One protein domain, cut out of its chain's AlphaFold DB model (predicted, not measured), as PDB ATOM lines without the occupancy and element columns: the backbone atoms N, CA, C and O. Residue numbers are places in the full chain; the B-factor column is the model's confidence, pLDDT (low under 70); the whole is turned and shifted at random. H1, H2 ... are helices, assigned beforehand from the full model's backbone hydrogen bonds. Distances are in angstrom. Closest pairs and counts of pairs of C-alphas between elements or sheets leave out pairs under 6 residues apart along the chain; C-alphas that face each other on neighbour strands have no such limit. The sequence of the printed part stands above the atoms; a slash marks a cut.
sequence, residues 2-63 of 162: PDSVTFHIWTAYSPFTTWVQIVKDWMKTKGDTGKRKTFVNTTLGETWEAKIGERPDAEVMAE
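What this domain is: This is residues 2 to 63 of the 162 residues of the protein "Phage terminase large subunit family protein" of Escherichia coli (UniProt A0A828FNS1). Look first for a small helical hairpin, H1 and H2 side by side, with a long arm, residues 51 to 63, sticking out and ending in the short helix H3. A long stretch with no named element, residues 2 to 18, leads into H1. The printed part has 62 residues with three named helices, in the order H1, H2, H3, and no named strand; the class is all helix, though the helices hold 28 of the 62 residues. The whole is extended and flat, with a radius of gyration of the C-alphas of 16.9 A and spans of 56 by 39 by 13 A.

How they stand to each other: Begin with H2, residues 33 to 44, the longest helix. It touches H1, residues 19 to 28, and their closest C-alphas, those of Phe 39 and Trp 26, are 7.0 A apart. The two form a helical hairpin, running opposite ways at a shallow tilt of 17 degrees, joined by a tight link of 4 residues. Farther along, H3, residues 58 to 63, is apart from both H1 and H2. In H1, H2 and H3 every O i to N i+4 pair is within hydrogen-bond range.

Where its parts are: Find C-alpha 33 at (285.930, 157.421, 214.581); from there H2 runs 15.1 A to C-alpha 44. H1 begins at C-alpha 19, (285.958, 146.417, 195.762), and spans 14.5 A to C-alpha 28. H3, 8.8 A from first to last C-alpha, ends at C-alpha 63, (307.624, 171.947, 232.358).

The domain as a whole: The two C-alphas farthest apart, those of Pro 15 and Glu 63, are 55.7 A apart. The printed part has no cut, and the link from H2 to H3 is long, with 13 residues. Residues 13 to 18 and 51 to 63 stand free; without them the body spans 39 by 24 by 8 A. The mean pLDDT of the printed part is 82.1, and residues 50 to 58 and 61 to 62 are under 70.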
ATOM      1  N   PRO A   2     302.361 127.251 221.233       78.56
ATOM      2  CA  PRO A   2     301.715 128.542 221.472       78.56
ATOM      3  C   PRO A   2     300.375 128.362 222.200       78.56
ATOM      4  O   PRO A   2     299.638 127.422 221.899       78.56
ATOM      5  N   ASP A   3     300.058 129.277 223.120       83.06
ATOM      6  CA  ASP A   3     298.815 129.254 223.912       83.06
ATOM      7  C   ASP A   3     297.564 129.564 223.072       83.06
ATOM      8  O   ASP A   3     296.452 129.187 223.432       83.06
ATOM      9  N   SER A   4     297.728 130.230 221.923       75.50
ATOM     10  CA  SER A   4     296.663 130.419 220.935       75.50
ATOM     11  C   SER A   4     297.217 130.580 219.518       75.50
ATOM     12  O   SER A   4     298.325 131.078 219.311       75.50
ATOM     13  N   VAL A   5     296.427 130.146 218.535       82.75
ATOM     14  CA  VAL A   5     296.678 130.336 217.102       82.75
ATOM     15  C   VAL A   5     295.446 131.006 216.507       82.75
ATOM     16  O   VAL A   5     294.323 130.569 216.752       82.75
ATOM     17  N   THR A   6     295.652 132.068 215.735       79.62
ATOM     18  CA  THR A   6     294.587 132.816 215.059       79.62
ATOM     19  C   THR A   6     294.982 133.115 213.613       79.62
ATOM     20  O   THR A   6     296.125 132.886 213.215       79.62
ATOM     21  N   PHE A   7     294.036 133.611 212.819       80.31
ATOM     22  CA  PHE A   7     294.240 133.993 211.427       80.31
ATOM     23  C   PHE A   7     293.733 135.416 211.177       80.31
ATOM     24  O   PHE A   7     292.749 135.857 211.764       80.31
ATOM     25  N   HIS A   8     294.409 136.125 210.275       86.75
ATOM     26  CA  HIS A   8     293.985 137.426 209.770       86.75
ATOM     27  C   HIS A   8     293.336 137.230 208.399       86.75
ATOM     28  O   HIS A   8     293.994 136.740 207.478       86.75
ATOM     29  N   ILE A   9     292.062 137.600 208.250       86.38
ATOM     30  CA  ILE A   9     291.347 137.483 206.976       86.38
ATOM     31  C   ILE A   9     290.712 138.811 206.581       86.38
ATOM     32  O   ILE A   9     289.902 139.384 207.305       86.38
ATOM     33  N   TRP A  10     291.086 139.287 205.395       90.62
ATOM     34  CA  TRP A  10     290.557 140.523 204.851       90.62
ATOM     35  C   TRP A  10     289.240 140.281 204.104       90.62
ATOM     36  O   TRP A  10     289.128 139.331 203.325       90.62
ATOM     37  N   THR A  11     288.262 141.180 204.254       90.44
ATOM     38  CA  THR A  11     286.980 141.104 203.534       90.44
ATOM     39  C   THR A  11     287.154 141.108 202.011       90.44
ATOM     40  O   THR A  11     286.326 140.526 201.318       90.44
ATOM     41  N   ALA A  12     288.240 141.666 201.460       88.94
ATOM     42  CA  ALA A  12     288.483 141.641 200.010       88.94
ATOM     43  C   ALA A  12     288.668 140.231 199.419       88.94
ATOM     44  O   ALA A  12     288.531 140.061 198.210       88.94
ATOM     45  N   TYR A  13     288.949 139.219 200.246       88.56
ATOM     46  CA  TYR A  13     289.004 137.822 199.806       88.56
ATOM     47  C   TYR A  13     287.616 137.174 199.678       88.56
ATOM     48  O   TYR A  13     287.498 136.067 199.160       88.56
ATOM     49  N   SER A  14     286.562 137.836 200.160       89.06
ATOM     50  CA  SER A  14     285.205 137.299 200.154       89.06
ATOM     51  C   SER A  14     284.543 137.462 198.781       89.06
ATOM     52  O   SER A  14     284.465 138.582 198.277       89.06
ATOM     53  N   PRO A  15     283.952 136.398 198.203       90.44
ATOM     54  CA  PRO A  15     283.158 136.509 196.978       90.44
ATOM     55  C   PRO A  15     281.819 137.234 197.202       90.44
ATOM     56  O   PRO A  15     281.124 137.553 196.241       90.44
ATOM     57  N   PHE A  16     281.441 137.497 198.458       87.81
ATOM     58  CA  PHE A  16     280.188 138.166 198.823       87.81
ATOM     59  C   PHE A  16     280.296 139.695 198.859       87.81
ATOM     60  O   PHE A  16     279.319 140.374 199.169       87.81
ATOM     61  N   THR A  17     281.469 140.256 198.562       87.69
ATOM     62  CA  THR A  17     281.684 141.703 198.533       87.69
ATOM     63  C   THR A  17     282.478 142.113 197.303       87.69
ATOM     64  O   THR A  17     283.207 141.323 196.709       87.69
ATOM     65  N   THR A  18     282.328 143.370 196.897       92.19
ATOM     66  CA  THR A  18     283.068 143.931 195.764       92.19
ATOM     67  C   THR A  18     283.983 145.042 196.245       92.19
ATOM     68  O   THR A  18     283.678 145.745 197.209       92.19
ATOM     69  N   TRP A  19     285.071 145.278 195.516       91.56
ATOM     70  CA  TRP A  19     285.958 146.417 195.762       91.56
ATOM     71  C   TRP A  19     285.214 147.756 195.822       91.56
ATOM     72  O   TRP A  19     285.490 148.585 196.685       91.56
ATOM     73  N   VAL A  20     284.217 147.947 194.953       94.19
ATOM     74  CA  VAL A  20     283.383 149.157 194.942       94.19
ATOM     75  C   VAL A  20     282.603 149.311 196.250       94.19
ATOM     76  O   VAL A  20     282.490 150.422 196.767       94.19
ATOM     77  N   GLN A  21     282.080 148.214 196.802       90.00
ATOM     78  CA  GLN A  21     281.363 148.224 198.076       90.00
ATOM     79  C   GLN A  21     282.299 148.572 199.241       90.00
ATOM     80  O   GLN A  21     281.977 149.463 200.024       90.00
ATOM     81  N   ILE A  22     283.492 147.967 199.286       92.38
ATOM     82  CA  ILE A  22     284.522 148.261 200.297       92.38
ATOM     83  C   ILE A  22     284.891 149.753 200.282       92.38
ATOM     84  O   ILE A  22     284.925 150.396 201.330       92.38
ATOM     85  N   VAL A  23     285.115 150.335 199.098       92.75
ATOM     86  CA  VAL A  23     285.444 151.766 198.964       92.75
ATOM     87  C   VAL A  23     284.283 152.654 199.418       92.75
ATOM     88  O   VAL A  23     284.502 153.643 200.117       92.75
ATOM     89  N   LYS A  24     283.037 152.314 199.066       92.81
ATOM     90  CA  LYS A  24     281.855 153.056 199.538       92.81
ATOM     91  C   LYS A  24     281.741 153.022 201.058       92.81
ATOM     92  O   LYS A  24     281.455 154.054 201.662       92.81
ATOM     93  N   ASP A  25     281.966 151.867 201.667       91.00
ATOM     94  CA  ASP A  25     281.880 151.716 203.116       91.00
ATOM     95  C   ASP A  25     283.023 152.446 203.827       91.00
ATOM     96  O   ASP A  25     282.763 153.126 204.819       91.00
ATOM     97  N   TRP A  26     284.232 152.468 203.255       91.19
ATOM     98  CA  TRP A  26     285.328 153.318 203.734       91.19
ATOM     99  C   TRP A  26     284.953 154.802 203.724       91.19
ATOM    100  O   TRP A  26     285.133 155.500 204.724       91.19
ATOM    101  N   MET A  27     284.377 155.294 202.624       92.50
ATOM    102  CA  MET A  27     283.993 156.704 202.493       92.50
ATOM    103  C   MET A  27     282.942 157.125 203.530       92.50
ATOM    104  O   MET A  27     282.983 158.260 204.006       92.50
ATOM    105  N   LYS A  28     282.051 156.213 203.946       90.81
ATOM    106  CA  LYS A  28     281.062 156.454 205.017       90.81
ATOM    107  C   LYS A  28     281.684 156.585 206.412       90.81
ATOM    108  O   LYS A  28     281.011 157.070 207.319       90.81
ATOM    109  N   THR A  29     282.934 156.159 206.606       89.88
ATOM    110  CA  THR A  29     283.636 156.291 207.898       89.88
ATOM    111  C   THR A  29     284.260 157.672 208.110       89.88
ATOM    112  O   THR A  29     284.702 157.996 209.213       89.88
ATOM    113  N   LYS A  30     284.330 158.506 207.064       87.00
ATOM    114  CA  LYS A  30     284.993 159.810 207.134       87.00
ATOM    115  C   LYS A  30     284.294 160.716 208.155       87.00
ATOM    116  O   LYS A  30     283.116 161.018 208.016       87.00
ATOM    117  N   GLY A  31     285.049 161.172 209.155       81.38
ATOM    118  CA  GLY A  31     284.550 162.033 210.235       81.38
ATOM    119  C   GLY A  31     283.918 161.292 211.418       81.38
ATOM    120  O   GLY A  31     283.537 161.939 212.384       81.38
ATOM    121  N   ASP A  32     283.848 159.958 211.381       85.50
ATOM    122  CA  ASP A  32     283.246 159.134 212.432       85.50
ATOM    123  C   ASP A  32     284.245 158.059 212.884       85.50
ATOM    124  O   ASP A  32     284.461 157.037 212.224       85.50
ATOM    125  N   THR A  33     284.905 158.311 214.014       82.69
ATOM    126  CA  THR A  33     285.930 157.421 214.581       82.69
ATOM    127  C   THR A  33     285.366 156.061 214.987       82.69
ATOM    128  O   THR A  33     286.073 155.059 214.866       82.69
ATOM    129  N   GLY A  34     284.095 155.996 215.396       85.50
ATOM    130  CA  GLY A  34     283.407 154.748 215.722       85.50
ATOM    131  C   GLY A  34     283.226 153.872 214.486       85.50
ATOM    132  O   GLY A  34     283.651 152.716 214.475       85.50
ATOM    133  N   LYS A  35     282.696 154.440 213.399       87.38
ATOM    134  CA  LYS A  35     282.559 153.722 212.117       87.38
ATOM    135  C   LYS A  35     283.904 153.329 211.528       87.38
ATOM    136  O   LYS A  35     284.021 152.255 210.940       87.38
ATOM    137  N   ARG A  36     284.929 154.166 211.702       88.62
ATOM    138  CA  ARG A  36     286.289 153.864 211.246       88.62
ATOM    139  C   ARG A  36     286.888 152.676 211.997       88.62
ATOM    140  O   ARG A  36     287.449 151.793 211.356       88.62
ATOM    141  N   LYS A  37     286.682 152.599 213.315       87.88
ATOM    142  CA  LYS A  37     287.049 151.429 214.126       87.88
ATOM    143  C   LYS A  37     286.340 150.164 213.648       87.88
ATOM    144  O   LYS A  37     286.991 149.138 213.467       87.88
ATOM    145  N   THR A  38     285.028 150.230 213.413       89.25
ATOM    146  CA  THR A  38     284.266 149.082 212.901       89.25
ATOM    147  C   THR A  38     284.816 148.608 211.562       89.25
ATOM    148  O   THR A  38     285.073 147.422 211.417       89.25
ATOM    149  N   PHE A  39     285.065 149.516 210.615       91.31
ATOM    150  CA  PHE A  39     285.609 149.159 209.304       91.31
ATOM    151  C   PHE A  39     286.988 148.493 209.401       91.31
ATOM    152  O   PHE A  39     287.218 147.472 208.762       91.31
ATOM    153  N   VAL A  40     287.902 149.022 210.216       89.94
ATOM    154  CA  VAL A  40     289.240 148.429 210.390       89.94
ATOM    155  C   VAL A  40     289.139 147.016 210.975       89.94
ATOM    156  O   VAL A  40     289.672 146.074 210.397       89.94
ATOM    157  N   ASN A  41     288.342 146.831 212.028       90.00
ATOM    158  CA  ASN A  41     288.202 145.523 212.665       90.00
ATOM    159  C   ASN A  41     287.480 144.491 211.787       90.00
ATOM    160  O   ASN A  41     287.909 143.344 211.709       90.00
ATOM    161  N   THR A  42     286.359 144.858 211.160       87.38
ATOM    162  CA  THR A  42     285.495 143.884 210.469       87.38
ATOM    163  C   THR A  42     285.774 143.798 208.978       87.38
ATOM    164  O   THR A  42     285.671 142.718 208.404       87.38
ATOM    165  N   THR A  43     286.119 144.918 208.336       89.81
ATOM    166  CA  THR A  43     286.420 144.937 206.903       89.81
ATOM    167  C   THR A  43     287.877 144.610 206.661       89.81
ATOM    168  O   THR A  43     288.110 143.707 205.867       89.81
ATOM    169  N   LEU A  44     288.830 145.280 207.327       90.38
ATOM    170  CA  LEU A  44     290.270 145.028 207.137       90.38
ATOM    171  C   LEU A  44     290.760 143.759 207.849       90.38
ATOM    172  O   LEU A  44     291.648 143.090 207.331       90.38
ATOM    173  N   GLY A  45     290.119 143.388 208.962       87.50
ATOM    174  CA  GLY A  45     290.570 142.292 209.825       87.50
ATOM    175  C   GLY A  45     291.699 142.710 210.773       87.50
ATOM    176  O   GLY A  45     292.268 141.870 211.465       87.50
ATOM    177  N   GLU A  46     292.012 144.003 210.817       88.31
ATOM    178  CA  GLU A  46     293.125 144.573 211.566       88.31
ATOM    179  C   GLU A  46     292.693 144.971 212.980       88.31
ATOM    180  O   GLU A  46     291.535 145.300 213.241       88.31
ATOM    181  N   THR A  47     293.639 144.996 213.912       82.25
ATOM    182  CA  THR A  47     293.393 145.503 215.262       82.25
ATOM    183  C   THR A  47     293.358 147.028 215.265       82.25
ATOM    184  O   THR A  47     294.336 147.682 214.905       82.25
ATOM    185  N   TRP A  48     292.254 147.616 215.723       79.88
ATOM    186  CA  TRP A  48     292.183 149.057 215.946       79.88
ATOM    187  C   TRP A  48     292.886 149.474 217.239       79.88
ATOM    188  O   TRP A  48     292.360 149.276 218.339       79.88
ATOM    189  N   GLU A  49     294.010 150.164 217.101       74.00
ATOM    190  CA  GLU A  49     294.554 150.981 218.178       74.00
ATOM    191  C   GLU A  49     293.825 152.321 218.194       74.00
ATOM    192  O   GLU A  49     293.958 153.161 217.299       74.00
ATOM    193  N   ALA A  50     293.016 152.535 219.231       65.62
ATOM    194  CA  ALA A  50     292.530 153.872 219.485       65.62
ATOM    195  C   ALA A  50     293.754 154.738 219.777       65.62
ATOM    196  O   ALA A  50     294.455 154.500 220.758       65.62
ATOM    197  N   LYS A  51     293.968 155.774 218.960       60.50
ATOM    198  CA  LYS A  51     294.719 156.957 219.383       60.50
ATOM    199  C   LYS A  51     293.914 157.639 220.493       60.50
ATOM    200  O   LYS A  51     293.304 158.684 220.289       60.50
ATOM    201  N   ILE A  52     293.807 156.971 221.641       53.81
ATOM    202  CA  ILE A  52     293.507 157.586 222.927       53.81
ATOM    203  C   ILE A  52     294.517 158.721 222.999       53.81
ATOM    204  O   ILE A  52     295.698 158.456 222.768       53.81
ATOM    205  N   GLY A  53     294.025 159.957 223.147       53.88
ATOM    206  CA  GLY A  53     294.819 161.175 222.989       53.88
ATOM    207  C   GLY A  53     296.220 160.980 223.546       53.88
ATOM    208  O   GLY A  53     296.343 160.450 224.652       53.88
ATOM    209  N   GLU A  54     297.233 161.303 222.732       54.09
ATOM    210  CA  GLU A  54     298.644 161.166 223.090       54.09
ATOM    211  C   GLU A  54     298.807 161.505 224.566       54.09
ATOM    212  O   GLU A  54     298.471 162.616 224.988       54.09
ATOM    213  N   ARG A  55     299.242 160.521 225.367       54.50
ATOM    214  CA  ARG A  55     299.680 160.818 226.727       54.50
ATOM    215  C   ARG A  55     300.702 161.941 226.572       54.50
ATOM    216  O   ARG A  55     301.674 161.721 225.847       54.50
ATOM    217  N   PRO A  56     300.464 163.126 227.161       60.91
ATOM    218  CA  PRO A  56     301.407 164.220 227.047       60.91
ATOM    219  C   PRO A  56     302.776 163.716 227.483       60.91
ATOM    220  O   PRO A  56     302.868 162.984 228.473       60.91
ATOM    221  N   ASP A  57     303.806 164.071 226.721       67.88
ATOM    222  CA  ASP A  57     305.166 163.652 227.026       67.88
ATOM    223  C   ASP A  57     305.516 164.047 228.470       67.88
ATOM    224  O   ASP A  57     305.138 165.126 228.944       67.88
ATOM    225  N   ALA A  58     306.189 163.158 229.196       67.50
ATOM    226  CA  ALA A  58     306.482 163.351 230.613       67.50
ATOM    227  C   ALA A  58     307.314 164.624 230.842       67.50
ATOM    228  O   ALA A  58     307.136 165.304 231.856       67.50
ATOM    229  N   GLU A  59     308.164 164.971 229.875       70.56
ATOM    230  CA  GLU A  59     308.954 166.203 229.852       70.56
ATOM    231  C   GLU A  59     308.050 167.440 229.738       70.56
ATOM    232  O   GLU A  59     308.133 168.348 230.566       70.56
ATOM    233  N   VAL A  60     307.074 167.418 228.825       71.81
ATOM    234  CA  VAL A  60     306.080 168.494 228.652       71.81
ATOM    235  C   VAL A  60     305.193 168.647 229.894       71.81
ATOM    236  O   VAL A  60     304.806 169.759 230.256       71.81
ATOM    237  N   MET A  61     304.866 167.552 230.589       68.25
ATOM    238  CA  MET A  61     304.149 167.626 231.869       68.25
ATOM    239  C   MET A  61     305.016 168.207 232.991       68.25
ATOM    240  O   MET A  61     304.490 168.883 233.876       68.25
ATOM    241  N   ALA A  62     306.325 167.946 232.984       69.81
ATOM    242  CA  ALA A  62     307.246 168.469 233.987       69.81
ATOM    243  C   ALA A  62     307.443 169.984 233.857       69.81
ATOM    244  O   ALA A  62     307.469 170.668 234.878       69.81
ATOM    245  N   GLU A  63     307.503 170.508 232.633       74.31
ATOM    246  CA  GLU A  63     307.624 171.947 232.358       74.31
ATOM    247  C   GLU A  63     306.391 172.755 232.786       74.31
ATOM    248  O   GLU A  63     306.498 173.935 233.104       74.31
TER     249      GLU A  63